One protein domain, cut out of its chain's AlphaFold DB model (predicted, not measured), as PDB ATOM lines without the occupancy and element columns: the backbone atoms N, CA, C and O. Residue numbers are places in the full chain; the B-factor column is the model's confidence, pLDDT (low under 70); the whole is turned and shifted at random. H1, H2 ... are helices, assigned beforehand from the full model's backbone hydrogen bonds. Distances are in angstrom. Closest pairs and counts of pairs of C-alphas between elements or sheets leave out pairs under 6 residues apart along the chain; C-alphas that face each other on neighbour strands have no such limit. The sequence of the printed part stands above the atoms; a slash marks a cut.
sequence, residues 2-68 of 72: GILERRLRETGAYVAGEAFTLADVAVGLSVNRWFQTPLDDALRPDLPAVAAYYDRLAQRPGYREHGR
ATOM      1  N   GLY A   2     128.274 101.161 125.494       96.94
ATOM      2  CA  GLY A   2     127.325 102.203 125.942       96.94
ATOM      3  C   GLY A   2     125.918 102.171 125.309       96.94
ATOM      4  O   GLY A   2     124.944 102.522 125.967       96.94
ATOM      5  N   ILE A   3     125.773 101.703 124.060       98.12
ATOM      6  CA  ILE A   3     124.446 101.498 123.442       98.12
ATOM      7  C   ILE A   3     123.663 100.403 124.178       98.12
ATOM      8  O   ILE A   3     122.494 100.598 124.501       98.12
ATOM      9  N   LEU A   4     124.317  99.272 124.465       98.50
ATOM     10  CA  LEU A   4     123.708  98.162 125.193       98.50
ATOM     11  C   LEU A   4     123.352  98.570 126.629       98.50
ATOM     12  O   LEU A   4     122.267  98.244 127.089       98.50
ATOM     13  N   GLU A   5     124.217  99.334 127.298       98.69
ATOM     14  CA  GLU A   5     123.949  99.882 128.634       98.69
ATOM     15  C   GLU A   5     122.652 100.694 128.672       98.69
ATOM     16  O   GLU A   5     121.774 100.412 129.484       98.69
ATOM     17  N   ARG A   6     122.474 101.657 127.753       98.56
ATOM     18  CA  ARG A   6     121.214 102.417 127.672       98.56
ATOM     19  C   ARG A   6     120.017 101.510 127.425       98.56
ATOM     20  O   ARG A   6     119.012 101.645 128.111       98.56
ATOM     21  N   ARG A   7     120.142 100.565 126.491       98.62
ATOM     22  CA  ARG A   7     119.054  99.639 126.174       98.62
ATOM     23  C   ARG A   7     118.636  98.809 127.390       98.62
ATOM     24  O   ARG A   7     117.449  98.664 127.643       98.62
ATOM     25  N   LEU A   8     119.593  98.291 128.154       98.69
ATOM     26  CA  LEU A   8     119.314  97.488 129.346       98.69
ATOM     27  C   LEU A   8     118.770  98.326 130.505       98.69
ATOM     28  O   LEU A   8     117.977  97.820 131.296       98.69
ATOM     29  N   ARG A   9     119.134  99.612 130.593       98.44
ATOM     30  CA  ARG A   9     118.485 100.555 131.514       98.44
ATOM     31  C   ARG A   9     117.021 100.801 131.154       98.44
ATOM     32  O   ARG A   9     116.202 100.913 132.056       98.44
ATOM     33  N   GLU A  10     116.700 100.894 129.865       98.44
ATOM     34  CA  GLU A  10     115.324 101.088 129.389       98.44
ATOM     35  C   GLU A  10     114.453  99.852 129.632       98.44
ATOM     36  O   GLU A  10     113.313  99.988 130.064       98.44
ATOM     37  N   THR A  11     114.970  98.647 129.371       98.31
ATOM     38  CA  THR A  11     114.186  97.413 129.542       98.31
ATOM     39  C   THR A  11     114.187  96.886 130.973       98.31
ATOM     40  O   THR A  11     113.310  96.105 131.329       98.31
ATOM     41  N   GLY A  12     115.199  97.225 131.778       98.12
ATOM     42  CA  GLY A  12     115.401  96.698 133.134       98.12
ATOM     43  C   GLY A  12     115.699  95.190 133.203       98.12
ATOM     44  O   GLY A  12     115.943  94.653 134.288       98.12
ATOM     45  N   ALA A  13     115.706  94.495 132.062       98.25
ATOM     46  CA  ALA A  13     115.667  93.041 131.978       98.25
ATOM     47  C   ALA A  13     116.608  92.508 130.881       98.25
ATOM     48  O   ALA A  13     117.809  92.374 131.119       98.25
ATOM     49  N   TYR A  14     116.073  92.183 129.706       98.69
ATOM     50  CA  TYR A  14     116.778  91.571 128.581       98.69
ATOM     51  C   TYR A  14     116.831  92.527 127.387       98.69
ATOM     52  O   TYR A  14     116.207  93.592 127.386       98.69
ATOM     53  N   VAL A  15     117.576  92.166 126.344       98.38
ATOM     54  CA  VAL A  15     117.799  93.036 125.177       98.38
ATOM     55  C   VAL A  15     116.482  93.389 124.479       98.38
ATOM     56  O   VAL A  15     116.268  94.535 124.072       98.38
ATOM     57  N   ALA A  16     115.577  92.417 124.359       98.38
ATOM     58  CA  ALA A  16     114.296  92.583 123.680       98.38
ATOM     59  C   ALA A  16     113.159  93.092 124.590       98.38
ATOM     60  O   ALA A  16     112.115  93.469 124.067       98.38
ATOM     61  N   GLY A  17     113.346  93.141 125.913       97.88
ATOM     62  CA  GLY A  17     112.300  93.514 126.871       97.88
ATOM     63  C   GLY A  17     112.366  92.679 128.149       97.88
ATOM     64  O   GLY A  17     113.448  92.307 128.594       97.88
ATOM     65  N   GLU A  18     111.212  92.374 128.738       97.94
ATOM     66  CA  GLU A  18     111.111  91.667 130.026       97.94
ATOM     67  C   GLU A  18     111.437  90.168 129.954       97.94
ATOM     68  O   GLU A  18     111.834  89.572 130.956       97.94
ATOM     69  N   ALA A  19     111.305  89.553 128.777       98.25
ATOM     70  CA  ALA A  19     111.521  88.123 128.575       98.25
ATOM     71  C   ALA A  19     112.865  87.828 127.896       98.25
ATOM     72  O   ALA A  19     113.300  88.557 127.007       98.25
ATOM     73  N   PHE A  20     113.489  86.714 128.290       98.44
ATOM     74  CA  PHE A  20     114.680  86.188 127.622       98.44
ATOM     75  C   PHE A  20     114.327  85.705 126.211       98.44
ATOM     76  O   PHE A  20     113.342  84.991 126.015       98.44
ATOM     77  N   THR A  21     115.171  86.039 125.243       98.56
ATOM     78  CA  THR A  21     114.985  85.711 123.828       98.56
ATOM     79  C   THR A  21     116.270  85.182 123.200       98.56
ATOM     80  O   THR A  21     117.343  85.179 123.802       98.56
ATOM     81  N   LEU A  22     116.183  84.774 121.932       98.31
ATOM     82  CA  LEU A  22     117.355  84.390 121.147       98.31
ATOM     83  C   LEU A  22     118.403  85.518 121.051       98.31
ATOM     84  O   LEU A  22     119.599  85.231 120.996       98.31
ATOM     85  N   ALA A  23     117.984  86.789 121.078       98.31
ATOM     86  CA  ALA A  23     118.904  87.925 121.016       98.31
ATOM     87  C   ALA A  23     119.903  87.924 122.185       98.31
ATOM     88  O   ALA A  23     121.080  88.247 122.010       98.31
ATOM     89  N   ASP A  24     119.452  87.496 123.364       98.62
ATOM     90  CA  ASP A  24     120.249  87.499 124.588       98.62
ATOM     91  C   ASP A  24     121.377  86.460 124.565       98.62
ATOM     92  O   ASP A  24     122.389  86.637 125.240       98.62
ATOM     93  N   VAL A  25     121.257  85.415 123.737       97.88
ATOM     94  CA  VAL A  25     122.329  84.432 123.522       97.88
ATOM     95  C   VAL A  25     123.522  85.100 122.833       97.88
ATOM     96  O   VAL A  25     124.632  85.091 123.361       97.88
ATOM     97  N   ALA A  26     123.295  85.742 121.683       98.06
ATOM     98  CA  ALA A  26     124.359  86.388 120.913       98.06
ATOM     99  C   ALA A  26     124.960  87.596 121.653       98.06
ATOM    100  O   ALA A  26     126.183  87.768 121.717       98.06
ATOM    101  N   VAL A  27     124.104  88.422 122.265       98.44
ATOM    102  CA  VAL A  27     124.555  89.579 123.048       98.44
ATOM    103  C   VAL A  27     125.272  89.130 124.318       98.44
ATOM    104  O   VAL A  27     126.321  89.680 124.645       98.44
ATOM    105  N   GLY A  28     124.776  88.098 125.002       97.94
ATOM    106  CA  GLY A  28     125.409  87.538 126.194       97.94
ATOM    107  C   GLY A  28     126.837  87.047 125.943       97.94
ATOM    108  O   GLY A  28     127.707  87.270 126.784       97.94
ATOM    109  N   LEU A  29     127.117  86.442 124.785       97.69
ATOM    110  CA  LEU A  29     128.482  86.051 124.402       97.69
ATOM    111  C   LEU A  29     129.387  87.267 124.164       97.69
ATOM    112  O   LEU A  29     130.541  87.286 124.591       97.69
ATOM    113  N   SER A  30     128.847  88.311 123.534       97.56
ATOM    114  CA  SER A  30     129.567  89.573 123.321       97.56
ATOM    115  C   SER A  30     129.897  90.269 124.647       97.56
ATOM    116  O   SER A  30     130.994  90.803 124.806       97.56
ATOM    117  N   VAL A  31     128.975  90.219 125.615       97.31
ATOM    118  CA  VAL A  31     129.170  90.726 126.983       97.31
ATOM    119  C   VAL A  31     130.246  89.927 127.720       97.31
ATOM    120  O   VAL A  31     131.151  90.534 128.286       97.31
ATOM    121  N   ASN A  32     130.210  88.589 127.666       96.69
ATOM    122  CA  ASN A  32     131.270  87.763 128.250       96.69
ATOM    123  C   ASN A  32     132.638  88.138 127.662       96.69
ATOM    124  O   ASN A  32     133.566  88.426 128.412       96.69
ATOM    125  N   ARG A  33     132.748  88.237 126.327       95.00
ATOM    126  CA  ARG A  33     133.994  88.661 125.670       95.00
ATOM    127  C   ARG A  33     134.467  90.017 126.183       95.00
ATOM    128  O   ARG A  33     135.648  90.170 126.467       95.00
ATOM    129  N   TRP A  34     133.564  90.990 126.301       94.94
ATOM    130  CA  TRP A  34     133.895  92.319 126.814       94.94
ATOM    131  C   TRP A  34     134.506  92.256 128.219       94.94
ATOM    132  O   TRP A  34     135.565  92.837 128.438       94.94
ATOM    133  N   PHE A  35     133.892  91.516 129.147       93.25
ATOM    134  CA  PHE A  35     134.404  91.399 130.516       93.25
ATOM    135  C   PHE A  35     135.715  90.611 130.616       93.25
ATOM    136  O   PHE A  35     136.567  90.975 131.425       93.25
ATOM    137  N   GLN A  36     135.880  89.577 129.789       93.31
ATOM    138  CA  GLN A  36     137.057  88.700 129.781       93.31
ATOM    139  C   GLN A  36     138.246  89.276 129.003       93.31
ATOM    140  O   GLN A  36     139.363  88.784 129.134       93.31
ATOM    141  N   THR A  37     138.038  90.306 128.180       92.38
ATOM    142  CA  THR A  37     139.154  90.940 127.470       92.38
ATOM    143  C   THR A  37     140.036  91.675 128.489       92.38
ATOM    144  O   THR A  37     139.511  92.486 129.261       92.38
ATOM    145  N   PRO A  38     141.359  91.436 128.511       90.56
ATOM    146  CA  PRO A  38     142.283  92.183 129.354       90.56
ATOM    147  C   PRO A  38     142.437  93.602 128.792       90.56
ATOM    148  O   PRO A  38     143.235  93.857 127.895       90.56
ATOM    149  N   LEU A  39     141.596  94.508 129.284       88.50
ATOM    150  CA  LEU A  39     141.636  95.943 129.011       88.50
ATOM    151  C   LEU A  39     141.988  96.689 130.293       88.50
ATOM    152  O   LEU A  39     141.466  96.327 131.355       88.50
ATOM    153  N   ASP A  40     142.797  97.740 130.157       89.62
ATOM    154  CA  ASP A  40     143.113  98.683 131.232       89.62
ATOM    155  C   ASP A  40     141.840  99.330 131.790       89.62
ATOM    156  O   ASP A  40     140.904  99.642 131.046       89.62
ATOM    157  N   ASP A  41     141.819  99.595 133.096       81.81
ATOM    158  CA  ASP A  41     140.638 100.137 133.781       81.81
ATOM    159  C   ASP A  41     140.228 101.518 133.254       81.81
ATOM    160  O   ASP A  41     139.041 101.826 133.179       81.81
ATOM    161  N   ALA A  42     141.185 102.320 132.774       84.44
ATOM    162  CA  ALA A  42     140.903 103.599 132.119       84.44
ATOM    163  C   ALA A  42     140.048 103.457 130.839       84.44
ATOM    164  O   ALA A  42     139.418 104.421 130.407       84.44
ATOM    165  N   LEU A  43     140.010 102.265 130.230       87.31
ATOM    166  CA  LEU A  43     139.220 101.946 129.037       87.31
ATOM    167  C   LEU A  43     137.895 101.236 129.366       87.31
ATOM    168  O   LEU A  43     137.091 101.003 128.456       87.31
ATOM    169  N   ARG A  44     137.644 100.894 130.639       88.75
ATOM    170  CA  ARG A  44     136.391 100.278 131.099       88.75
ATOM    171  C   ARG A  44     135.463 101.352 131.681       88.75
ATOM    172  O   ARG A  44     135.585 101.683 132.856       88.75
ATOM    173  N   PRO A  45     134.513 101.901 130.898       92.88
ATOM    174  CA  PRO A  45     133.468 102.737 131.479       92.88
ATOM    175  C   PRO A  45     132.631 101.930 132.476       92.88
ATOM    176  O   PRO A  45     132.505 100.709 132.339       92.88
ATOM    177  N   ASP A  46     132.012 102.623 133.428       94.75
ATOM    178  CA  ASP A  46     131.021 102.013 134.310       94.75
ATOM    179  C   ASP A  46     129.765 101.624 133.509       94.75
ATOM    180  O   ASP A  46     129.236 102.410 132.717       94.75
ATOM    181  N   LEU A  47     129.334 100.372 133.665       97.44
ATOM    182  CA  LEU A  47     128.251  99.750 132.896       97.44
ATOM    183  C   LEU A  47     127.376  98.880 133.822       97.44
ATOM    184  O   LEU A  47     127.347  97.649 133.677       97.44
ATOM    185  N   PRO A  48     126.695  99.483 134.812       98.38
ATOM    186  CA  PRO A  48     125.980  98.739 135.843       98.38
ATOM    187  C   PRO A  48     124.811  97.919 135.284       98.38
ATOM    188  O   PRO A  48     124.575  96.805 135.759       98.38
ATOM    189  N   ALA A  49     124.094  98.396 134.257       98.62
ATOM    190  CA  ALA A  49     123.003  97.619 133.668       98.62
ATOM    191  C   ALA A  49     123.526  96.417 132.870       98.62
ATOM    192  O   ALA A  49     122.937  95.336 132.933       98.62
ATOM    193  N   VAL A  50     124.654  96.564 132.167       98.62
ATOM    194  CA  VAL A  50     125.340  95.440 131.512       98.62
ATOM    195  C   VAL A  50     125.828  94.416 132.538       98.62
ATOM    196  O   VAL A  50     125.657  93.219 132.306       98.62
ATOM    197  N   ALA A  51     126.401  94.848 133.666       98.19
ATOM    198  CA  ALA A  51     126.835  93.945 134.733       98.19
ATOM    199  C   ALA A  51     125.649  93.173 135.342       98.19
ATOM    200  O   ALA A  51     125.675  91.943 135.399       98.19
ATOM    201  N   ALA A  52     124.557  93.865 135.684       98.56
ATOM    202  CA  ALA A  52     123.347  93.231 136.210       98.56
ATOM    203  C   ALA A  52     122.713  92.248 135.209       98.56
ATOM    204  O   ALA A  52     122.265  91.163 135.582       98.56
ATOM    205  N   TYR A  53     122.699  92.597 133.920       98.62
ATOM    206  CA  TYR A  53     122.270  91.697 132.847       98.62
ATOM    207  C   TYR A  53     123.161  90.452 132.755       98.62
ATOM    208  O   TYR A  53     122.653  89.338 132.637       98.62
ATOM    209  N   TYR A  54     124.480  90.618 132.858       98.12
ATOM    210  CA  TYR A  54     125.441  89.520 132.825       98.12
ATOM    211  C   TYR A  54     125.260  88.537 133.994       98.12
ATOM    212  O   TYR A  54     125.341  87.319 133.805       98.12
ATOM    213  N   ASP A  55     124.953  89.045 135.189       98.12
ATOM    214  CA  ASP A  55     124.610  88.229 136.359       98.12
ATOM    215  C   ASP A  55     123.242  87.551 136.212       98.12
ATOM    216  O   ASP A  55     123.099  86.365 136.517       98.12
ATOM    217  N   ARG A  56     122.244  88.253 135.664       98.44
ATOM    218  CA  ARG A  56     120.924  87.678 135.363       98.44
ATOM    219  C   ARG A  56     121.029  86.501 134.395       98.44
ATOM    220  O   ARG A  56     120.427  85.459 134.639       98.44
ATOM    221  N   LEU A  57     121.817  86.627 133.325       98.19
ATOM    222  CA  LEU A  57     122.046  85.516 132.399       98.19
ATOM    223  C   LEU A  57     122.697  84.312 133.094       98.19
ATOM    224  O   LEU A  57     122.346  83.174 132.789       98.19
ATOM    225  N   ALA A  58     123.590  84.543 134.062       97.12
ATOM    226  CA  ALA A  58     124.263  83.489 134.826       97.12
ATOM    227  C   ALA A  58     123.324  82.675 135.737       97.12
ATOM    228  O   ALA A  58     123.707  81.604 136.209       97.12
ATOM    229  N   GLN A  59     122.075  83.105 135.933       97.19
ATOM    230  CA  GLN A  59     121.046  82.279 136.575       97.19
ATOM    231  C   GLN A  59     120.656  81.064 135.714       97.19
ATOM    232  O   GLN A  59     120.102  80.092 136.223       97.19
ATOM    233  N   ARG A  60     120.954  81.091 134.407       96.88
ATOM    234  CA  ARG A  60     120.643  80.011 133.462       96.88
ATOM    235  C   ARG A  60     121.818  79.025 133.405       96.88
ATOM    236  O   ARG A  60     122.910  79.434 133.003       96.88
ATOM    237  N   PRO A  61     121.618  77.727 133.713       97.38
ATOM    238  CA  PRO A  61     122.697  76.738 133.695       97.38
ATOM    239  C   PRO A  61     123.476  76.705 132.374       97.38
ATOM    240  O   PRO A  61     124.696  76.829 132.397       97.38
ATOM    241  N   GLY A  62     122.779  76.684 131.233       96.50
ATOM    242  CA  GLY A  62     123.429  76.661 129.917       96.50
ATOM    243  C   GLY A  62     124.248  77.917 129.597       96.50
ATOM    244  O   GLY A  62     125.241  77.831 128.880       96.50
ATOM    245  N   TYR A  63     123.897  79.085 130.151       97.44
ATOM    246  CA  TYR A  63     124.729  80.277 129.973       97.44
ATOM    247  C   TYR A  63     126.006  80.197 130.804       97.44
ATOM    248  O   TYR A  63     127.051  80.604 130.316       97.44
ATOM    249  N   ARG A  64     125.966  79.646 132.022       96.06
ATOM    250  CA  ARG A  64     127.197  79.400 132.794       96.06
ATOM    251  C   ARG A  64     128.102  78.392 132.100       96.06
ATOM    252  O   ARG A  64     129.306  78.589 132.067       96.06
ATOM    253  N   GLU A  65     127.518  77.341 131.536       96.62
ATOM    254  CA  GLU A  65     128.269  76.264 130.891       96.62
ATOM    255  C   GLU A  65     128.909  76.694 129.564       96.62
ATOM    256  O   GLU A  65     130.062  76.361 129.297       96.62
ATOM    257  N   HIS A  66     128.191  77.461 128.737       96.19
ATOM    258  CA  HIS A  66     128.623  77.763 127.366       96.19
ATOM    259  C   HIS A  66     128.930  79.242 127.091       96.19
ATOM    260  O   HIS A  66     129.536  79.549 126.068       96.19
ATOM    261  N   GLY A  67     128.488  80.160 127.953       95.19
ATOM    262  CA  GLY A  67     128.597  81.606 127.736       95.19
ATOM    263  C   GLY A  67     129.548  82.306 128.701       95.19
ATOM    264  O   GLY A  67     130.526  82.903 128.269       95.19
ATOM    265  N   ARG A  68     129.261  82.240 130.004       94.81
ATOM    266  CA  ARG A  68     130.074  82.772 131.109       94.81
ATOM    267  C   ARG A  68     130.962  81.670 131.686       94.81
ATOM    268  O   ARG A  68     130.854  81.312 132.852       94.81
TER     269      ARG A  68
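AT A GLANCE: This is residues 2 to 68 of the 72 residues of the protein "Glutathione S-transferase, C-terminal domain" of Alcaligenes xylosoxydans xylosoxydans (UniProt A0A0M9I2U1). H1 meets the first part of H3 steeply, H2 crosses H3 further along, and short H4 makes a corner past its end; residues 37 to 43 stick out as a loop. The 67 printed residues, with four helices in the order H1 H2 H3 H4 and no named strand, are all helix by class and compact, with radius of gyration of the C-alphas 11.6 A and spans of 33 by 28 by 16 A.

HOW THE PARTS SIT: H1, residues 2 to 11, touches H3, residues 48 to 58, only just about perpendicular at 71 degrees; the closest C-alphas, Glu 5 and Val 50, are 5.5 A apart. H2, residues 22 to 36, touches H3 with residues 28 to 32 alone, opposite ways at a steep tilt of 68 degrees, only just short of perpendicular; the closest C-alphas, Gly 28 and Tyr 54, are 6.9 A apart. H4, residues 61 to 66, is near H2. Every O i to N i+4 pair is within hydrogen-bond range in H1, H3 and H4, and 10 of 11 in H2.

IN THESE COORDINATES: H1 begins at C-alpha 2 (127.325, 102.203, 125.942). H2 is 21.9 A long.

THE WHOLE: The H2 to H3 link is long. No printed residue is under 70 in pLDDT.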